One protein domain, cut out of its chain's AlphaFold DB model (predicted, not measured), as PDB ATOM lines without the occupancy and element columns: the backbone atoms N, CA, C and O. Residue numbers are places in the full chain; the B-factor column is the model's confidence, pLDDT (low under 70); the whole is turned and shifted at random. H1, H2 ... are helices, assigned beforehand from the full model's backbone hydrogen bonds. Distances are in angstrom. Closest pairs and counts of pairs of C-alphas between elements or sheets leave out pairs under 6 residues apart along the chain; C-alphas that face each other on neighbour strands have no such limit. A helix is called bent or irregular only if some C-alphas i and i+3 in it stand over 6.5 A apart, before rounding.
ATOM      1  N   ASN A1290     -33.762 -18.471 -25.866       84.93
ATOM      2  CA  ASN A1290     -33.414 -19.794 -25.347       84.93
ATOM      3  C   ASN A1290     -32.924 -19.671 -23.897       84.93
ATOM      4  O   ASN A1290     -31.736 -19.459 -23.637       84.93
ATOM      5  N   VAL A1291     -33.862 -19.799 -22.953       85.70
ATOM      6  CA  VAL A1291     -33.646 -19.620 -21.507       85.70
ATOM      7  C   VAL A1291     -32.432 -20.390 -20.953       85.70
ATOM      8  O   VAL A1291     -31.650 -19.753 -20.245       85.70
ATOM      9  N   PRO A1292     -32.173 -21.671 -21.305       87.13
ATOM     10  CA  PRO A1292     -31.008 -22.393 -20.782       87.13
ATOM     11  C   PRO A1292     -29.669 -21.737 -21.148       87.13
ATOM     12  O   PRO A1292     -28.760 -21.663 -20.322       87.13
ATOM     13  N   TYR A1293     -29.542 -21.196 -22.365       89.52
ATOM     14  CA  TYR A1293     -28.308 -20.538 -22.813       89.52
ATOM     15  C   TYR A1293     -28.188 -19.105 -22.281       89.52
ATOM     16  O   TYR A1293     -27.076 -18.647 -22.018       89.52
ATOM     17  N   LEU A1294     -29.312 -18.422 -22.030       88.77
ATOM     18  CA  LEU A1294     -29.324 -17.159 -21.285       88.77
ATOM     19  C   LEU A1294     -28.794 -17.362 -19.852       88.77
ATOM     20  O   LEU A1294     -27.920 -16.617 -19.410       88.77
ATOM     21  N   GLN A1295     -29.280 -18.394 -19.153       88.98
ATOM     22  CA  GLN A1295     -28.838 -18.764 -17.804       88.98
ATOM     23  C   GLN A1295     -27.367 -19.224 -17.778       88.98
ATOM     24  O   GLN A1295     -26.613 -18.831 -16.882       88.98
ATOM     25  N   LEU A1296     -26.910 -19.977 -18.786       89.91
ATOM     26  CA  LEU A1296     -25.500 -20.360 -18.942       89.91
ATOM     27  C   LEU A1296     -24.579 -19.136 -19.094       89.91
ATOM     28  O   LEU A1296     -23.614 -18.991 -18.346       89.91
ATOM     29  N   CYS A1297     -24.881 -18.226 -20.024       90.99
ATOM     30  CA  CYS A1297     -24.077 -17.019 -20.218       90.99
ATOM     31  C   CYS A1297     -24.104 -16.110 -18.976       90.99
ATOM     32  O   CYS A1297     -23.061 -15.599 -18.566       90.99
ATOM     33  N   TYR A1298     -25.263 -15.962 -18.325       91.02
ATOM     34  CA  TYR A1298     -25.383 -15.165 -17.104       91.02
ATOM     35  C   TYR A1298     -24.589 -15.751 -15.919       91.02
ATOM     36  O   TYR A1298     -23.872 -15.020 -15.236       91.02
ATOM     37  N   SER A1299     -24.656 -17.066 -15.685       89.11
ATOM     38  CA  SER A1299     -23.910 -17.721 -14.595       89.11
ATOM     39  C   SER A1299     -22.389 -17.635 -14.786       89.11
ATOM     40  O   SER A1299     -21.664 -17.401 -13.811       89.11
ATOM     41  N   LEU A1300     -21.897 -17.702 -16.030       90.50
ATOM     42  CA  LEU A1300     -20.498 -17.403 -16.363       90.50
ATOM     43  C   LEU A1300     -20.132 -15.951 -16.004       90.50
ATOM     44  O   LEU A1300     -19.155 -15.730 -15.288       90.50
ATOM     45  N   MET A1301     -20.941 -14.967 -16.419       91.18
ATOM     46  CA  MET A1301     -20.720 -13.552 -16.079       91.18
ATOM     47  C   MET A1301     -20.712 -13.306 -14.563       91.18
ATOM     48  O   MET A1301     -19.800 -12.651 -14.056       91.18
ATOM     49  N   ASN A1302     -21.678 -13.859 -13.823       90.98
ATOM     50  CA  ASN A1302     -21.746 -13.731 -12.366       90.98
ATOM     51  C   ASN A1302     -20.538 -14.399 -11.674       90.98
ATOM     52  O   ASN A1302     -20.002 -13.864 -10.699       90.98
ATOM     53  N   THR A1303     -20.035 -15.511 -12.220       90.13
ATOM     54  CA  THR A1303     -18.800 -16.164 -11.748       90.13
ATOM     55  C   THR A1303     -17.564 -15.286 -11.973       90.13
ATOM     56  O   THR A1303     -16.695 -15.213 -11.105       90.13
ATOM     57  N   TYR A1304     -17.464 -14.580 -13.104       91.42
ATOM     58  CA  TYR A1304     -16.358 -13.645 -13.346       91.42
ATOM     59  C   TYR A1304     -16.456 -12.401 -12.449       91.42
ATOM     60  O   TYR A1304     -15.461 -12.016 -11.838       91.42
ATOM     61  N   TYR A1305     -17.654 -11.827 -12.297       92.81
ATOM     62  CA  TYR A1305     -17.930 -10.691 -11.409       92.81
ATOM     63  C   TYR A1305     -17.538 -10.980  -9.949       92.81
ATOM     64  O   TYR A1305     -16.763 -10.236  -9.342       92.81
ATOM     65  N   THR A1306     -18.018 -12.098  -9.394       90.96
ATOM     66  CA  THR A1306     -17.726 -12.500  -8.007       90.96
ATOM     67  C   THR A1306     -16.244 -12.816  -7.789       90.96
ATOM     68  O   THR A1306     -15.684 -12.406  -6.770       90.96
ATOM     69  N   ARG A1307     -15.563 -13.449  -8.759       90.47
ATOM     70  CA  ARG A1307     -14.107 -13.672  -8.701       90.47
ATOM     71  C   ARG A1307     -13.305 -12.373  -8.687       90.47
ATOM     72  O   ARG A1307     -12.366 -12.279  -7.905       90.47
ATOM     73  N   VAL A1308     -13.665 -11.371  -9.493       91.23
ATOM     74  CA  VAL A1308     -12.968 -10.072  -9.468       91.23
ATOM     75  C   VAL A1308     -13.174  -9.368  -8.124       91.23
ATOM     76  O   VAL A1308     -12.194  -8.886  -7.561       91.23
ATOM     77  N   ARG A1309     -14.385  -9.390  -7.539       90.91
ATOM     78  CA  ARG A1309     -14.585  -8.865  -6.172       90.91
ATOM     79  C   ARG A1309     -13.724  -9.578  -5.129       90.91
ATOM     80  O   ARG A1309     -13.144  -8.909  -4.280       90.91
ATOM     81  N   GLY A1310     -13.580 -10.901  -5.220       88.93
ATOM     82  CA  GLY A1310     -12.693 -11.671  -4.339       88.93
ATOM     83  C   GLY A1310     -11.197 -11.344  -4.486       88.93
ATOM     84  O   GLY A1310     -10.435 -11.577  -3.551       88.93
ATOM     85  N   LEU A1311     -10.773 -10.787  -5.626       90.08
ATOM     86  CA  LEU A1311      -9.380 -10.407  -5.901       90.08
ATOM     87  C   LEU A1311      -9.046  -8.948  -5.538       90.08
ATOM     88  O   LEU A1311      -7.866  -8.604  -5.514       90.08
ATOM     89  N   LEU A1312     -10.035  -8.101  -5.218       89.52
ATOM     90  CA  LEU A1312      -9.813  -6.686  -4.876       89.52
ATOM     91  C   LEU A1312      -8.704  -6.469  -3.817       89.52
ATOM     92  O   LEU A1312      -7.800  -5.675  -4.087       89.52
ATOM     93  N   PRO A1313      -8.667  -7.191  -2.672       86.01
ATOM     94  CA  PRO A1313      -7.650  -6.954  -1.640       86.01
ATOM     95  C   PRO A1313      -6.230  -7.370  -2.052       86.01
ATOM     96  O   PRO A1313      -5.254  -6.896  -1.471       86.01
ATOM     97  N   SER A1314      -6.089  -8.265  -3.037       85.91
ATOM     98  CA  SER A1314      -4.797  -8.790  -3.494       85.91
ATOM     99  C   SER A1314      -4.267  -8.113  -4.763       85.91
ATOM    100  O   SER A1314      -3.159  -8.435  -5.197       85.91
ATOM    101  N   LEU A1315      -4.988  -7.140  -5.340       81.89
ATOM    102  CA  LEU A1315      -4.510  -6.314  -6.466       81.89
ATOM    103  C   LEU A1315      -3.297  -5.443  -6.105       81.89
ATOM    104  O   LEU A1315      -2.422  -5.229  -6.942       81.89
ATOM    105  N   ALA A1316      -3.226  -4.961  -4.863       77.32
ATOM    106  CA  ALA A1316      -2.124  -4.124  -4.391       77.32
ATOM    107  C   ALA A1316      -0.838  -4.916  -4.075       77.32
ATOM    108  O   ALA A1316       0.237  -4.326  -4.008       77.32
ATOM    109  N   THR A1317      -0.934  -6.235  -3.863       78.33
ATOM    110  CA  THR A1317       0.149  -7.052  -3.280       78.33
ATOM    111  C   THR A1317       0.642  -8.195  -4.166       78.33
ATOM    112  O   THR A1317       1.735  -8.704  -3.926       78.33
ATOM    113  N   GLN A1318      -0.115  -8.619  -5.185       82.00
ATOM    114  CA  GLN A1318       0.237  -9.771  -6.022       82.00
ATOM    115  C   GLN A1318       0.119  -9.444  -7.522       82.00
ATOM    116  O   GLN A1318      -0.975  -9.163  -7.996       82.00
ATOM    117  N   PRO A1319       1.185  -9.566  -8.339       75.07
ATOM    118  CA  PRO A1319       1.083  -9.299  -9.780       75.07
ATOM    119  C   PRO A1319       0.208 -10.324 -10.528       75.07
ATOM    120  O   PRO A1319      -0.316 -10.032 -11.600       75.07
ATOM    121  N   GLN A1320       0.007 -11.521  -9.964       83.21
ATOM    122  CA  GLN A1320      -0.838 -12.560 -10.565       83.21
ATOM    123  C   GLN A1320      -2.340 -12.232 -10.470       83.21
ATOM    124  O   GLN A1320      -3.081 -12.511 -11.413       83.21
ATOM    125  N   SER A1321      -2.800 -11.605  -9.379       85.40
ATOM    126  CA  SER A1321      -4.211 -11.213  -9.206       85.40
ATOM    127  C   SER A1321      -4.636 -10.177 -10.255       85.40
ATOM    128  O   SER A1321      -5.761 -10.232 -10.756       85.40
ATOM    129  N   VAL A1322      -3.712  -9.298 -10.662       83.41
ATOM    130  CA  VAL A1322      -3.887  -8.319 -11.744       83.41
ATOM    131  C   VAL A1322      -4.147  -9.019 -13.081       83.41
ATOM    132  O   VAL A1322      -5.113  -8.680 -13.761       83.41
ATOM    133  N   ALA A1323      -3.356 -10.037 -13.436       82.24
ATOM    134  CA  ALA A1323      -3.534 -10.789 -14.682       82.24
ATOM    135  C   ALA A1323      -4.864 -11.572 -14.715       82.24
ATOM    136  O   ALA A1323      -5.574 -11.558 -15.726       82.24
ATOM    137  N   TYR A1324      -5.254 -12.202 -13.600       87.19
ATOM    138  CA  TYR A1324      -6.572 -12.840 -13.482       87.19
ATOM    139  C   TYR A1324      -7.714 -11.821 -13.582       87.19
ATOM    140  O   TYR A1324      -8.680 -12.053 -14.308       87.19
ATOM    141  N   THR A1325      -7.582 -10.669 -12.921       89.06
ATOM    142  CA  THR A1325      -8.569  -9.579 -12.964       89.06
ATOM    143  C   THR A1325      -8.738  -9.029 -14.377       89.06
ATOM    144  O   THR A1325      -9.866  -8.915 -14.848       89.06
ATOM    145  N   GLN A1326      -7.642  -8.784 -15.104       87.23
ATOM    146  CA  GLN A1326      -7.682  -8.388 -16.516       87.23
ATOM    147  C   GLN A1326      -8.430  -9.414 -17.377       87.23
ATOM    148  O   GLN A1326      -9.298  -9.034 -18.162       87.23
ATOM    149  N   ARG A1327      -8.158 -10.715 -17.204       86.31
ATOM    150  CA  ARG A1327      -8.834 -11.778 -17.968       86.31
ATOM    151  C   ARG A1327     -10.328 -11.886 -17.649       86.31
ATOM    152  O   ARG A1327     -11.127 -12.070 -18.565       86.31
ATOM    153  N   PHE A1328     -10.723 -11.776 -16.381       90.29
ATOM    154  CA  PHE A1328     -12.136 -11.838 -15.994       90.29
ATOM    155  C   PHE A1328     -12.907 -10.581 -16.416       90.29
ATOM    156  O   PHE A1328     -14.022 -10.711 -16.918       90.29
ATOM    157  N   LEU A1329     -12.308  -9.387 -16.318       90.84
ATOM    158  CA  LEU A1329     -12.893  -8.147 -16.847       90.84
ATOM    159  C   LEU A1329     -13.021  -8.176 -18.378       90.84
ATOM    160  O   LEU A1329     -14.052  -7.758 -18.899       90.84
ATOM    161  N   PHE A1330     -12.038  -8.733 -19.096       88.43
ATOM    162  CA  PHE A1330     -12.127  -8.964 -20.543       88.43
ATOM    163  C   PHE A1330     -13.335  -9.839 -20.896       88.43
ATOM    164  O   PHE A1330     -14.189  -9.427 -21.681       88.43
ATOM    165  N   LEU A1331     -13.455 -11.016 -20.270       90.24
ATOM    166  CA  LEU A1331     -14.576 -11.934 -20.506       90.24
ATOM    167  C   LEU A1331     -15.927 -11.274 -20.190       90.24
ATOM    168  O   LEU A1331     -16.861 -11.391 -20.981       90.24
ATOM    169  N   LEU A1332     -16.011 -10.527 -19.085       91.48
ATOM    170  CA  LEU A1332     -17.208  -9.776 -18.705       91.48
ATOM    171  C   LEU A1332     -17.563  -8.691 -19.742       91.48
ATOM    172  O   LEU A1332     -18.735  -8.545 -20.083       91.48
ATOM    173  N   SER A1333     -16.571  -7.980 -20.295       89.62
ATOM    174  CA  SER A1333     -16.796  -6.960 -21.332       89.62
ATOM    175  C   SER A1333     -17.290  -7.537 -22.660       89.62
ATOM    176  O   SER A1333     -18.154  -6.928 -23.290       89.62
ATOM    177  N   GLU A1334     -16.808  -8.715 -23.068       88.56
ATOM    178  CA  GLU A1334     -17.261  -9.351 -24.311       88.56
ATOM    179  C   GLU A1334     -18.661  -9.959 -24.160       88.56
ATOM    180  O   GLU A1334     -19.492  -9.797 -25.049       88.56
ATOM    181  N   PHE A1335     -18.978 -10.596 -23.025       90.94
ATOM    182  CA  PHE A1335     -20.338 -11.095 -22.782       90.94
ATOM    183  C   PHE A1335     -21.376  -9.970 -22.666       90.94
ATOM    184  O   PHE A1335     -22.499 -10.147 -23.137       90.94
ATOM    185  N   LEU A1336     -21.008  -8.810 -22.103       88.45
ATOM    186  CA  LEU A1336     -21.852  -7.611 -22.135       88.45
ATOM    187  C   LEU A1336     -22.103  -7.141 -23.574       88.45
ATOM    188  O   LEU A1336     -23.254  -6.977 -23.968       88.45
ATOM    189  N   ARG A1337     -21.037  -6.971 -24.366       84.78
ATOM    190  CA  ARG A1337     -21.108  -6.481 -25.753       84.78
ATOM    191  C   ARG A1337     -21.936  -7.396 -26.669       84.78
ATOM    192  O   ARG A1337     -22.702  -6.913 -27.493       84.78
ATOM    193  N   MET A1338     -21.818  -8.714 -26.510       84.74
ATOM    194  CA  MET A1338     -22.382  -9.701 -27.445       84.74
ATOM    195  C   MET A1338     -23.898  -9.956 -27.326       84.74
ATOM    196  O   MET A1338     -24.452 -10.643 -28.187       84.74
ATOM    197  N   TYR A1339     -24.592  -9.437 -26.303       85.15
ATOM    198  CA  TYR A1339     -26.046  -9.610 -26.165       85.15
ATOM    199  C   TYR A1339     -26.745  -8.345 -25.622       85.15
ATOM    200  O   TYR A1339     -26.713  -8.084 -24.420       85.15
ATOM    201  N   PRO A1340     -27.468  -7.573 -26.461       78.68
ATOM    202  CA  PRO A1340     -28.083  -6.309 -26.036       78.68
ATOM    203  C   PRO A1340     -29.245  -6.469 -25.039       78.68
ATOM    204  O   PRO A1340     -29.706  -5.482 -24.465       78.68
ATOM    205  N   GLY A1341     -29.726  -7.694 -24.794       80.68
ATOM    206  CA  GLY A1341     -30.793  -7.957 -23.826       80.68
ATOM    207  C   GLY A1341     -30.403  -7.693 -22.365       80.68
ATOM    208  O   GLY A1341     -31.297  -7.504 -21.545       80.68
ATOM    209  N   TRP A1342     -29.108  -7.588 -22.029       85.21
ATOM    210  CA  TRP A1342     -28.658  -7.228 -20.671       85.21
ATOM    211  C   TRP A1342     -29.116  -5.834 -20.206       85.21
ATOM    212  O   TRP A1342     -29.092  -5.560 -19.008       85.21
ATOM    213  N   LYS A1343     -29.547  -4.965 -21.132       79.04
ATOM    214  CA  LYS A1343     -30.092  -3.627 -20.846       79.04
ATOM    215  C   LYS A1343     -31.521  -3.646 -20.282       79.04
ATOM    216  O   LYS A1343     -31.998  -2.626 -19.790       79.04
ATOM    217  N   GLN A1344     -32.248  -4.757 -20.406       75.23
ATOM    218  CA  GLN A1344     -33.675  -4.795 -20.074       75.23
ATOM    219  C   GLN A1344     -33.911  -4.622 -18.565       75.23
ATOM    220  O   GLN A1344     -33.364  -5.361 -17.750       75.23
ATOM    221  N   HIS A1345     -34.759  -3.651 -18.211       66.81
ATOM    222  CA  HIS A1345     -35.242  -3.411 -16.853       66.81
ATOM    223  C   HIS A1345     -36.786  -3.458 -16.844       66.81
ATOM    224  O   HIS A1345     -37.403  -2.648 -17.538       66.81
ATOM    225  N   PRO A1346     -37.419  -4.361 -16.067       65.78
ATOM    226  CA  PRO A1346     -36.787  -5.449 -15.314       65.78
ATOM    227  C   PRO A1346     -36.079  -6.462 -16.243       65.78
ATOM    228  O   PRO A1346     -36.484  -6.612 -17.398       65.78
ATOM    229  N   PRO A1347     -35.034  -7.161 -15.762       75.37
ATOM    230  CA  PRO A1347     -34.393  -8.235 -16.518       75.37
ATOM    231  C   PRO A1347     -35.339  -9.405 -16.813       75.37
ATOM    232  O   PRO A1347     -36.376  -9.570 -16.170       75.37
ATOM    233  N   HIS A1348     -34.945 -10.265 -17.756       80.28
ATOM    234  CA  HIS A1348     -35.694 -11.476 -18.093       80.28
ATOM    235  C   HIS A1348     -35.953 -12.344 -16.837       80.28
ATOM    236  O   HIS A1348     -34.995 -12.654 -16.121       80.28
ATOM    237  N   PRO A1349     -37.201 -12.782 -16.565       78.88
ATOM    238  CA  PRO A1349     -37.598 -13.320 -15.258       78.88
ATOM    239  C   PRO A1349     -36.790 -14.546 -14.811       78.88
ATOM    240  O   PRO A1349     -36.435 -14.642 -13.643       78.88
ATOM    241  N   ALA A1350     -36.381 -15.411 -15.744       77.43
ATOM    242  CA  ALA A1350     -35.533 -16.579 -15.467       77.43
ATOM    243  C   ALA A1350     -34.094 -16.260 -14.973       77.43
ATOM    244  O   ALA A1350     -33.284 -17.174 -14.824       77.43
ATOM    245  N   LEU A1351     -33.752 -14.981 -14.760       80.00
ATOM    246  CA  LEU A1351     -32.511 -14.519 -14.116       80.00
ATOM    247  C   LEU A1351     -32.728 -13.963 -12.692       80.00
ATOM    248  O   LEU A1351     -31.760 -13.778 -11.956       80.00
ATOM    249  N   MET A1352     -33.983 -13.697 -12.311       74.87
ATOM    250  CA  MET A1352     -34.393 -13.299 -10.953       74.87
ATOM    251  C   MET A1352     -34.610 -14.511 -10.030       74.87
ATOM    252  O   MET A1352     -34.756 -14.356  -8.823       74.87
ATOM    253  N   GLU A1353     -34.668 -15.712 -10.604       65.16
ATOM    254  CA  GLU A1353     -34.980 -16.963  -9.919       65.16
ATOM    255  C   GLU A1353     -33.800 -17.442  -9.045       65.16
ATOM    256  O   GLU A1353     -32.687 -17.644  -9.535       65.16
ATOM    257  N   GLU A1354     -34.030 -17.644  -7.739       53.64
ATOM    258  CA  GLU A1354     -32.994 -18.104  -6.790       53.64
ATOM    259  C   GLU A1354     -32.481 -19.523  -7.094       53.64
ATOM    260  O   GLU A1354     -31.373 -19.881  -6.702       53.64
ATOM    261  N   SER A1355     -33.239 -20.306  -7.869       47.85
ATOM    262  CA  SER A1355     -32.880 -21.622  -8.424       47.85
ATOM    263  C   SER A1355     -31.588 -21.623  -9.258       47.85
ATOM    264  O   SER A1355     -30.983 -22.681  -9.439       47.85
ATOM    265  N   LEU A1356     -31.093 -20.458  -9.701       51.92
ATOM    266  CA  LEU A1356     -29.740 -20.301 -10.261       51.92
ATOM    267  C   LEU A1356     -28.606 -20.596  -9.255       51.92
ATOM    268  O   LEU A1356     -27.465 -20.787  -9.672       51.92
ATOM    269  N   ALA A1357     -28.903 -20.678  -7.954       43.88
ATOM    270  CA  ALA A1357     -28.009 -21.178  -6.906       43.88
ATOM    271  C   ALA A1357     -28.174 -22.695  -6.645       43.88
ATOM    272  O   ALA A1357     -27.925 -23.157  -5.531       43.88
ATOM    273  N   GLY A1358     -28.632 -23.449  -7.654       40.17
ATOM    274  CA  GLY A1358     -29.013 -24.861  -7.564       40.17
ATOM    275  C   GLY A1358     -28.000 -25.780  -6.866       40.17
ATOM    276  O   GLY A1358     -26.788 -25.578  -6.928       40.17
ATOM    277  N   HIS A1359     -28.542 -26.793  -6.187       34.64
ATOM    278  CA  HIS A1359     -27.804 -27.720  -5.328       34.64
ATOM    279  C   HIS A1359     -26.732 -28.555  -6.069       34.64
ATOM    280  O   HIS A1359     -26.741 -28.691  -7.290       34.64
ATOM    281  N   ASP A1360     -25.845 -29.164  -5.274       34.70
ATOM    282  CA  ASP A1360     -24.931 -30.257  -5.644       34.70
ATOM    283  C   ASP A1360     -23.664 -29.930  -6.467       34.70
ATOM    284  O   ASP A1360     -23.186 -30.742  -7.258       34.70
ATOM    285  N   ALA A1361     -23.005 -28.801  -6.168       32.18
ATOM    286  CA  ALA A1361     -21.544 -28.677  -6.309       32.18
ATOM    287  C   ALA A1361     -20.941 -27.675  -5.302       32.18
ATOM    288  O   ALA A1361     -21.583 -26.709  -4.896       32.18
ATOM    289  N   GLY A1362     -19.688 -27.897  -4.885       34.80
ATOM    290  CA  GLY A1362     -19.014 -27.053  -3.890       34.80
ATOM    291  C   GLY A1362     -18.674 -25.639  -4.390       34.80
ATOM    292  O   GLY A1362     -18.239 -25.466  -5.525       34.80
ATOM    293  N   ALA A1363     -18.799 -24.650  -3.495       41.59
ATOM    294  CA  ALA A1363     -18.492 -23.229  -3.720       41.59
ATOM    295  C   ALA A1363     -19.340 -22.537  -4.814       41.59
ATOM    296  O   ALA A1363     -18.810 -21.904  -5.731       41.59
ATOM    297  N   THR A1364     -20.668 -22.614  -4.689       49.54
ATOM    298  CA  THR A1364     -21.616 -21.840  -5.508       49.54
ATOM    299  C   THR A1364     -21.448 -20.327  -5.307       49.54
ATOM    300  O   THR A1364     -21.332 -19.824  -4.190       49.54
ATOM    301  N   ALA A1365     -21.417 -19.577  -6.412       54.58
ATOM    302  CA  ALA A1365     -21.239 -18.127  -6.394       54.58
ATOM    303  C   ALA A1365     -22.584 -17.405  -6.203       54.58
ATOM    304  O   ALA A1365     -23.484 -17.552  -7.029       54.58
ATOM    305  N   LEU A1366     -22.692 -16.583  -5.150       66.39
ATOM    306  CA  LEU A1366     -23.848 -15.711  -4.883       66.39
ATOM    307  C   LEU A1366     -24.294 -14.942  -6.137       66.39
ATOM    308  O   LEU A1366     -23.451 -14.440  -6.884       66.39
ATOM    309  N   ASN A1367     -25.610 -14.804  -6.338       77.31
ATOM    310  CA  ASN A1367     -26.227 -14.136  -7.494       77.31
ATOM    311  C   ASN A1367     -26.108 -12.592  -7.415       77.31
ATOM    312  O   ASN A1367     -27.095 -11.860  -7.356       77.31
ATOM    313  N   ALA A1368     -24.874 -12.095  -7.333       82.83
ATOM    314  CA  ALA A1368     -24.551 -10.717  -6.976       82.83
ATOM    315  C   ALA A1368     -24.561  -9.742  -8.166       82.83
ATOM    316  O   ALA A1368     -24.755  -8.545  -7.964       82.83
ATOM    317  N   LEU A1369     -24.358 -10.223  -9.398       87.56
ATOM    318  CA  LEU A1369     -24.237  -9.363 -10.579       87.56
ATOM    319  C   LEU A1369     -25.552  -8.648 -10.943       87.56
ATOM    320  O   LEU A1369     -25.514  -7.495 -11.365       87.56
ATOM    321  N   ILE A1370     -26.709  -9.292 -10.769       85.68
ATOM    322  CA  ILE A1370     -28.025  -8.728 -11.127       85.68
ATOM    323  C   ILE A1370     -28.717  -7.964  -9.984       85.68
ATOM    324  O   ILE A1370     -29.662  -7.220 -10.235       85.68
ATOM    325  N   ALA A1371     -28.252  -8.126  -8.741       77.31
ATOM    326  CA  ALA A1371     -28.883  -7.564  -7.547       77.31
ATOM    327  C   ALA A1371     -28.821  -6.022  -7.494       77.31
ATOM    328  O   ALA A1371     -27.874  -5.406  -7.975       77.31
ATOM    329  N   GLY A1372     -29.803  -5.372  -6.862       80.58
ATOM    330  CA  GLY A1372     -29.808  -3.913  -6.697       80.58
ATOM    331  C   GLY A1372     -29.986  -3.157  -8.028       80.58
ATOM    332  O   GLY A1372     -31.004  -3.360  -8.688       80.58
ATOM    333  N   PRO A1373     -29.055  -2.270  -8.439       79.03
ATOM    334  CA  PRO A1373     -29.227  -1.412  -9.619       79.03
ATOM    335  C   PRO A1373     -29.050  -2.138 -10.967       79.03
ATOM    336  O   PRO A1373     -29.232  -1.518 -12.014       79.03
ATOM    337  N   GLY A1374     -28.713  -3.432 -10.966       84.37
ATOM    338  CA  GLY A1374     -28.641  -4.276 -12.161       84.37
ATOM    339  C   GLY A1374     -27.247  -4.426 -12.783       84.37
ATOM    340  O   GLY A1374     -26.284  -3.744 -12.427       84.37
ATOM    341  N   ILE A1375     -27.163  -5.347 -13.752       89.89
ATOM    342  CA  ILE A1375     -25.926  -5.913 -14.330       89.89
ATOM    343  C   ILE A1375     -24.917  -4.835 -14.752       89.89
ATOM    344  O   ILE A1375     -23.738  -4.898 -14.393       89.89
ATOM    345  N   MET A1376     -25.372  -3.838 -15.512       89.45
ATOM    346  CA  MET A1376     -24.504  -2.800 -16.075       89.45
ATOM    347  C   MET A1376     -23.980  -1.842 -14.997       89.45
ATOM    348  O   MET A1376     -22.787  -1.540 -14.974       89.45
ATOM    349  N   ALA A1377     -24.842  -1.428 -14.064       89.09
ATOM    350  CA  ALA A1377     -24.470  -0.540 -12.967       89.09
ATOM    351  C   ALA A1377     -23.489  -1.221 -11.999       89.09
ATOM    352  O   ALA A1377     -22.464  -0.639 -11.654       89.09
ATOM    353  N   ASN A1378     -23.746  -2.482 -11.639       92.19
ATOM    354  CA  ASN A1378     -22.846  -3.278 -10.802       92.19
ATOM    355  C   ASN A1378     -21.495  -3.532 -11.477       92.19
ATOM    356  O   ASN A1378     -20.462  -3.487 -10.808       92.19
ATOM    357  N   THR A1379     -21.481  -3.765 -12.795       92.33
ATOM    358  CA  THR A1379     -20.227  -3.914 -13.547       92.33
ATOM    359  C   THR A1379     -19.430  -2.613 -13.565       92.33
ATOM    360  O   THR A1379     -18.221  -2.654 -13.355       92.33
ATOM    361  N   TYR A1380     -20.086  -1.463 -13.754       92.29
ATOM    362  CA  TYR A1380     -19.422  -0.162 -13.663       92.29
ATOM    363  C   TYR A1380     -18.869   0.096 -12.253       92.29
ATOM    364  O   TYR A1380     -17.719   0.495 -12.122       92.29
ATOM    365  N   GLN A1381     -19.636  -0.204 -11.200       92.14
ATOM    366  CA  GLN A1381     -19.193  -0.049  -9.809       92.14
ATOM    367  C   GLN A1381     -17.933  -0.882  -9.514       92.14
ATOM    368  O   GLN A1381     -16.952  -0.354  -9.001       92.14
ATOM    369  N   LEU A1382     -17.921  -2.157  -9.924       92.78
ATOM    370  CA  LEU A1382     -16.758  -3.047  -9.808       92.78
ATOM    371  C   LEU A1382     -15.513  -2.492 -10.521       92.78
ATOM    372  O   LEU A1382     -14.390  -2.674 -10.060       92.78
ATOM    373  N   LEU A1383     -15.719  -1.825 -11.654       90.91
ATOM    374  CA  LEU A1383     -14.680  -1.179 -12.452       90.91
ATOM    375  C   LEU A1383     -13.998  -0.047 -11.662       90.91
ATOM    376  O   LEU A1383     -12.778   0.112 -11.730       90.91
ATOM    377  N   GLU A1384     -14.772   0.707 -10.878       89.61
ATOM    378  CA  GLU A1384     -14.264   1.774 -10.009       89.61
ATOM    379  C   GLU A1384     -13.603   1.199  -8.746       89.61
ATOM    380  O   GLU A1384     -12.492   1.618  -8.415       89.61
ATOM    381  N   ASP A1385     -14.211   0.179  -8.120       90.77
ATOM    382  CA  ASP A1385     -13.637  -0.582  -6.996       90.77
ATOM    383  C   ASP A1385     -12.223  -1.107  -7.359       90.77
ATOM    384  O   ASP A1385     -11.263  -0.964  -6.594       90.77
ATOM    385  N   VAL A1386     -12.071  -1.680  -8.564       90.06
ATOM    386  CA  VAL A1386     -10.800  -2.206  -9.096       90.06
ATOM    387  C   VAL A1386      -9.776  -1.096  -9.347       90.06
ATOM    388  O   VAL A1386      -8.617  -1.246  -8.958       90.06
ATOM    389  N   LEU A1387     -10.172   0.022  -9.967       86.68
ATOM    390  CA  LEU A1387      -9.261   1.143 -10.238       86.68
ATOM    391  C   LEU A1387      -8.769   1.816  -8.947       86.68
ATOM    392  O   LEU A1387      -7.590   2.166  -8.864       86.68
ATOM    393  N   GLY A1388      -9.635   1.950  -7.937       86.32
ATOM    394  CA  GLY A1388      -9.280   2.479  -6.616       86.32
ATOM    395  C   GLY A1388      -8.361   1.559  -5.802       86.32
ATOM    396  O   GLY A1388      -7.577   2.042  -4.991       86.32
ATOM    397  N   SER A1389      -8.398   0.247  -6.056       85.95
ATOM    398  CA  SER A1389      -7.569  -0.755  -5.361       85.95
ATOM    399  C   SER A1389      -6.144  -0.905  -5.935       85.95
ATOM    400  O   SER A1389      -5.336  -1.671  -5.407       85.95
ATOM    401  N   CYS A1390      -5.807  -0.203  -7.024       81.29
ATOM    402  CA  CYS A1390      -4.523  -0.336  -7.725       81.29
ATOM    403  C   CYS A1390      -3.454   0.643  -7.204       81.29
ATOM    404  O   CYS A1390      -3.273   1.728  -7.751       81.29
ATOM    405  N   GLY A1391      -2.694   0.237  -6.183       67.32
ATOM    406  CA  GLY A1391      -1.721   1.091  -5.479       67.32
ATOM    407  C   GLY A1391      -0.396   1.438  -6.188       67.32
ATOM    408  O   GLY A1391       0.518   1.906  -5.516       67.32
ATOM    409  N   GLY A1392      -0.232   1.201  -7.497       70.98
ATOM    410  CA  GLY A1392       1.039   1.470  -8.192       70.98
ATOM    411  C   GLY A1392       0.897   1.719  -9.701       70.98
ATOM    412  O   GLY A1392       0.054   1.099 -10.346       70.98
ATOM    413  N   PRO A1393       1.733   2.586 -10.309       71.27
ATOM    414  CA  PRO A1393       1.504   3.090 -11.668       71.27
ATOM    415  C   PRO A1393       1.601   2.012 -12.759       71.27
ATOM    416  O   PRO A1393       0.885   2.073 -13.756       71.27
ATOM    417  N   VAL A1394       2.447   0.992 -12.577       69.04
ATOM    418  CA  VAL A1394       2.623  -0.094 -13.562       69.04
ATOM    419  C   VAL A1394       1.397  -1.012 -13.612       69.04
ATOM    420  O   VAL A1394       0.917  -1.342 -14.698       69.04
TER     421      VAL A1394
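What this domain is: This is residues 1290 to 1394 of the 2023 residues of the protein "Sister chromatid cohesion protein" of Leishmania infantum (UniProt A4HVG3). Helices H1, H2 and H5 make an up-and-down bundle, each running against the one before; residues 1358 to 1363 stick out. The 105 printed residues include five named helices, H1 to H5: all helix. The whole is compact, radius of gyration of the C-alphas 14.4 A, spans 43 by 31 by 22 A.

How they stand to each other: H1, residues 1291 to 1314, and H2, 1319 to 1337, touch as a hairpin at a shallow 29 degrees, C-alphas 1304 and 1328 closest, 5.3 A. H1 touches H5, 1375 to 1388, with residues 1305 to 1312 alone. H3, 1340 to 1343, is apart from H1; H4, 1354 to 1357, is near H1. O i to N i+4 pairs are within hydrogen-bond range throughout H5, 18 of 20 in H1, 14 of 15 in H2.

Where its parts are: H1, irregular with C-alphas 1310 and 1313 7.4 A apart, runs 35.7 A from C-alpha 1291 (-33.646, -19.620, -21.507). H5 ends at C-alpha 1388 (-9.280, 2.479, -6.616).

The domain as a whole: The printed part has no cut. The link H4 to H5 is long, with 17 residues between them; 18 printed residues have pLDDT under 70, among them residues 1353 to 1366.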